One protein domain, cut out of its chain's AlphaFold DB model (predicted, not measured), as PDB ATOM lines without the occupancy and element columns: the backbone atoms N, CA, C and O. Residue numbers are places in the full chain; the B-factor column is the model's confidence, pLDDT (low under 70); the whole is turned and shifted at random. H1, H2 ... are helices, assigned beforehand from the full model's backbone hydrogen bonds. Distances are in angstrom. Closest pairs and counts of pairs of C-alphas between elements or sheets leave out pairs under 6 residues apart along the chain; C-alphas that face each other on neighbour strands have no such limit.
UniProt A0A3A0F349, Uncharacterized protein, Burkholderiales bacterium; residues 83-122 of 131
ATOM      1  N   PRO A  83      78.872 162.064 133.072       90.50
ATOM      2  CA  PRO A  83      80.097 161.308 132.797       90.50
ATOM      3  C   PRO A  83      79.876 159.800 132.626       90.50
ATOM      4  O   PRO A  83      80.446 159.183 131.731       90.50
ATOM      5  N   TRP A  84      78.996 159.207 133.437       91.38
ATOM      6  CA  TRP A  84      78.677 157.778 133.368       91.38
ATOM      7  C   TRP A  84      78.006 157.384 132.043       91.38
ATOM      8  O   TRP A  84      78.308 156.327 131.490       91.38
ATOM      9  N   LEU A  85      77.141 158.248 131.502       93.38
ATOM     10  CA  LEU A  85      76.438 158.007 130.244       93.38
ATOM     11  C   LEU A  85      77.401 158.126 129.053       93.38
ATOM     12  O   LEU A  85      77.376 157.289 128.153       93.38
ATOM     13  N   ALA A  86      78.293 159.123 129.080       92.50
ATOM     14  CA  ALA A  86      79.337 159.292 128.069       92.50
ATOM     15  C   ALA A  86      80.269 158.068 128.012       92.50
ATOM     16  O   ALA A  86      80.526 157.535 126.932       92.50
ATOM     17  N   ILE A  87      80.710 157.572 129.173       91.56
ATOM     18  CA  ILE A  87      81.549 156.371 129.275       91.56
ATOM     19  C   ILE A  87      80.805 155.136 128.748       91.56
ATOM     20  O   ILE A  87      81.371 154.377 127.960       91.56
ATOM     21  N   LEU A  88      79.534 154.943 129.119       94.12
ATOM     22  CA  LEU A  88      78.726 153.820 128.625       94.12
ATOM     23  C   LEU A  88      78.589 153.821 127.099       94.12
ATOM     24  O   LEU A  88      78.733 152.767 126.480       94.12
ATOM     25  N   LEU A  89      78.352 154.981 126.482       93.19
ATOM     26  CA  LEU A  89      78.246 155.100 125.024       93.19
ATOM     27  C   LEU A  89      79.559 154.739 124.325       93.19
ATOM     28  O   LEU A  89      79.559 154.008 123.335       93.19
ATOM     29  N   VAL A  90      80.684 155.209 124.861       93.69
ATOM     30  CA  VAL A  90      82.015 154.908 124.326       93.69
ATOM     31  C   VAL A  90      82.338 153.418 124.459       93.69
ATOM     32  O   VAL A  90      82.841 152.816 123.506       93.69
ATOM     33  N   ILE A  91      82.004 152.791 125.591       93.50
ATOM     34  CA  ILE A  91      82.149 151.341 125.788       93.50
ATOM     35  C   ILE A  91      81.285 150.577 124.782       93.50
ATOM     36  O   ILE A  91      81.782 149.670 124.114       93.50
ATOM     37  N   ALA A  92      80.015 150.957 124.628       94.62
ATOM     38  CA  ALA A  92      79.107 150.315 123.683       94.62
ATOM     39  C   ALA A  92      79.642 150.396 122.244       94.62
ATOM     40  O   ALA A  92      79.682 149.382 121.545       94.62
ATOM     41  N   ALA A  93      80.138 151.562 121.822       93.31
ATOM     42  CA  ALA A  93      80.755 151.741 120.510       93.31
ATOM     43  C   ALA A  93      81.991 150.840 120.314       93.31
ATOM     44  O   ALA A  93      82.133 150.206 119.266       93.31
ATOM     45  N   ASN A  94      82.850 150.721 121.332       94.19
ATOM     46  CA  ASN A  94      84.018 149.834 121.299       94.19
ATOM     47  C   ASN A  94      83.623 148.356 121.178       94.19
ATOM     48  O   ASN A  94      84.227 147.625 120.394       94.19
ATOM     49  N   LEU A  95      82.597 147.912 121.909       95.31
ATOM     50  CA  LEU A  95      82.102 146.534 121.840       95.31
ATOM     51  C   LEU A  95      81.509 146.205 120.467       95.31
ATOM     52  O   LEU A  95      81.762 145.125 119.934       95.31
ATOM     53  N   ILE A  96      80.770 147.143 119.868       95.25
ATOM     54  CA  ILE A  96      80.249 146.996 118.505       95.25
ATOM     55  C   ILE A  96      81.410 146.888 117.509       95.25
ATOM     56  O   ILE A  96      81.424 145.979 116.678       95.25
ATOM     57  N   GLY A  97      82.417 147.759 117.622       91.94
ATOM     58  CA  GLY A  97      83.628 147.692 116.800       91.94
ATOM     59  C   GLY A  97      84.357 146.353 116.944       91.94
ATOM     60  O   GLY A  97      84.672 145.706 115.945       91.94
ATOM     61  N   ALA A  98      84.551 145.882 118.178       92.44
ATOM     62  CA  ALA A  98      85.167 144.590 118.464       92.44
ATOM     63  C   ALA A  98      84.374 143.427 117.850       92.44
ATOM     64  O   ALA A  98      84.957 142.547 117.215       92.44
ATOM     65  N   TRP A  99      83.045 143.443 117.970       94.50
ATOM     66  CA  TRP A  99      82.172 142.444 117.357       94.50
ATOM     67  C   TRP A  99      82.320 142.407 115.831       94.50
ATOM     68  O   TRP A  99      82.478 141.331 115.251       94.50
ATOM     69  N   ILE A 100      82.339 143.573 115.175       94.31
ATOM     70  CA  ILE A 100      82.545 143.682 113.722       94.31
ATOM     71  C   ILE A 100      83.902 143.094 113.327       94.31
ATOM     72  O   ILE A 100      83.963 142.294 112.391       94.31
ATOM     73  N   CYS A 101      84.974 143.423 114.055       92.69
ATOM     74  CA  CYS A 101      86.305 142.864 113.821       92.69
ATOM     75  C   CYS A 101      86.313 141.336 113.951       92.69
ATOM     76  O   CYS A 101      86.837 140.652 113.074       92.69
ATOM     77  N   VAL A 102      85.682 140.775 114.987       93.12
ATOM     78  CA  VAL A 102      85.578 139.318 115.171       93.12
ATOM     79  C   VAL A 102      84.833 138.664 114.007       93.12
ATOM     80  O   VAL A 102      85.279 137.645 113.479       93.12
ATOM     81  N   VAL A 103      83.718 139.246 113.562       92.56
ATOM     82  CA  VAL A 103      82.959 138.738 112.409       92.56
ATOM     83  C   VAL A 103      83.785 138.833 111.122       92.56
ATOM     84  O   VAL A 103      83.781 137.893 110.325       92.56
ATOM     85  N   ALA A 104      84.516 139.929 110.919       91.75
ATOM     86  CA  ALA A 104      85.384 140.118 109.762       91.75
ATOM     87  C   ALA A 104      86.527 139.094 109.738       91.75
ATOM     88  O   ALA A 104      86.734 138.444 108.713       91.75
ATOM     89  N   VAL A 105      87.203 138.875 110.872       91.19
ATOM     90  CA  VAL A 105      88.252 137.855 111.020       91.19
ATOM     91  C   VAL A 105      87.689 136.462 110.763       91.19
ATOM     92  O   VAL A 105      88.286 135.709 110.000       91.19
ATOM     93  N   LYS A 106      86.512 136.125 111.305       88.62
ATOM     94  CA  LYS A 106      85.848 134.841 111.026       88.62
ATOM     95  C   LYS A 106      85.580 134.650 109.531       88.62
ATOM     96  O   LYS A 106      85.890 133.588 108.994       88.62
ATOM     97  N   LYS A 107      85.068 135.675 108.843       87.19
ATOM     98  CA  LYS A 107      84.825 135.637 107.390       87.19
ATOM     99  C   LYS A 107      86.120 135.485 106.585       87.19
ATOM    100  O   LYS A 107      86.140 134.731 105.615       87.19
ATOM    101  N   LEU A 108      87.193 136.180 106.968       85.19
ATOM    102  CA  LEU A 108      88.502 136.063 106.314       85.19
ATOM    103  C   LEU A 108      89.129 134.688 106.547       85.19
ATOM    104  O   LEU A 108      89.596 134.067 105.597       85.19
ATOM    105  N   ALA A 109      89.083 134.185 107.780       82.50
ATOM    106  CA  ALA A 109      89.589 132.865 108.133       82.50
ATOM    107  C   ALA A 109      88.873 131.765 107.338       82.50
ATOM    108  O   ALA A 109      89.528 130.901 106.768       82.50
ATOM    109  N   GLN A 110      87.546 131.842 107.205       80.62
ATOM    110  CA  GLN A 110      86.777 130.911 106.372       80.62
ATOM    111  C   GLN A 110      87.199 130.947 104.894       80.62
ATOM    112  O   GLN A 110      87.267 129.901 104.255       80.62
ATOM    113  N   ARG A 111      87.532 132.128 104.356       72.31
ATOM    114  CA  ARG A 111      88.030 132.278 102.975       72.31
ATOM    115  C   ARG A 111      89.458 131.761 102.789       72.31
ATOM    116  O   ARG A 111      89.775 131.242 101.724       72.31
ATOM    117  N   LEU A 112      90.309 131.904 103.803       63.72
ATOM    118  CA  LEU A 112      91.700 131.441 103.784       63.72
ATOM    119  C   LEU A 112      91.815 129.925 104.001       63.72
ATOM    120  O   LEU A 112      92.698 129.296 103.428       63.72
ATOM    121  N   LEU A 113      90.914 129.332 104.791       61.91
ATOM    122  CA  LEU A 113      90.957 127.911 105.145       61.91
ATOM    123  C   LEU A 113      90.465 126.968 104.029       61.91
ATOM    124  O   LEU A 113      90.822 125.795 104.042       61.91
ATOM    125  N   PHE A 114      89.687 127.440 103.049       59.25
ATOM    126  CA  PHE A 114      89.062 126.578 102.031       59.25
ATOM    127  C   PHE A 114      88.811 127.359 100.729       59.25
ATOM    128  O   PHE A 114      87.716 127.908 100.589       59.25
ATOM    129  N   PRO A 115      89.773 127.519  99.784       55.62
ATOM    130  CA  PRO A 115      89.870 126.578  98.645       55.62
ATOM    131  C   PRO A 115      91.229 126.529  97.884       55.62
ATOM    132  O   PRO A 115      91.394 125.712  96.976       55.62
ATOM    133  N   ALA A 116      92.200 127.397  98.190       52.28
ATOM    134  CA  ALA A 116      93.437 127.540  97.406       52.28
ATOM    135  C   ALA A 116      94.456 126.427  97.709       52.28
ATOM    136  O   ALA A 116      95.176 125.975  96.817       52.28
ATOM    137  N   THR A 117      94.463 125.936  98.947       54.66
ATOM    138  CA  THR A 117      95.304 124.817  99.396       54.66
ATOM    139  C   THR A 117      94.789 123.480  98.857       54.66
ATOM    140  O   THR A 117      95.572 122.626  98.453       54.66
ATOM    141  N   LEU A 118      93.463 123.321  98.758       56.34
ATOM    142  CA  LEU A 118      92.839 122.108  98.215       56.34
ATOM    143  C   LEU A 118      92.944 122.021  96.685       56.34
ATOM    144  O   LEU A 118      93.125 120.925  96.158       56.34
ATOM    145  N   LYS A 119      92.904 123.151  95.962       54.59
ATOM    146  CA  LYS A 119      93.100 123.158  94.501       54.59
ATOM    147  C   LYS A 119      94.490 122.685  94.074       54.59
ATOM    148  O   LYS A 119      94.598 122.041  93.039       54.59
ATOM    149  N   HIS A 120      95.529 122.946  94.864       52.53
ATOM    150  CA  HIS A 120      96.876 122.462  94.547       52.53
ATOM    151  C   HIS A 120      97.092 120.985  94.913       52.53
ATOM    152  O   HIS A 120      97.902 120.320  94.275       52.53
ATOM    153  N   LEU A 121      96.338 120.449  95.880       54.12
ATOM    154  CA  LEU A 121      96.400 119.031  96.255       54.12
ATOM    155  C   LEU A 121      95.610 118.109  95.310       54.12
ATOM    156  O   LEU A 121      95.955 116.939  95.193       54.12
ATOM    157  N   HIS A 122      94.601 118.617  94.594       55.22
ATOM    158  CA  HIS A 122      93.783 117.804  93.678       55.22
ATOM    159  C   HIS A 122      94.355 117.674  92.247       55.22
ATOM    160  O   HIS A 122      93.731 117.033  91.409       55.22
TER     161      HIS A 122
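This is residues 83 to 122 of the 131 residues of an uncharacterized protein of Burkholderiales bacterium (UniProt A0A3A0F349). What shape do these atoms make? A thin rod: one long helix, H1, makes most of its length, and after a tight link a short helix, H2, continues it at the far end. What is it made of? The printed part has 40 residues with two named helices, H1 then H2, and no named strand; its class is all helix. How spread is it? It is extended, with a radius of gyration of the C-alphas of 17.8 A and spans of 60 by 6 by 6 A.

How do the helices meet? H1, residues 83 to 113, and H2, residues 116 to 121, meet only through their link. What do the backbones show? Every O i to N i+4 pair in H1 is within hydrogen-bond range, against 1 of 2 in H2.

Where does H1 run? It begins at C-alpha 83 (80.097, 161.308, 132.797) and is 44.7 A long. Where does H2 end? At C-alpha 121 (96.400, 119.031, 96.255).

How long is it? The C-alphas farthest apart, of Pro 83 and His 122, are 60.1 A apart, and the printed part has no cut. Where is confidence low? Residues 112 to 122 have pLDDT under 70.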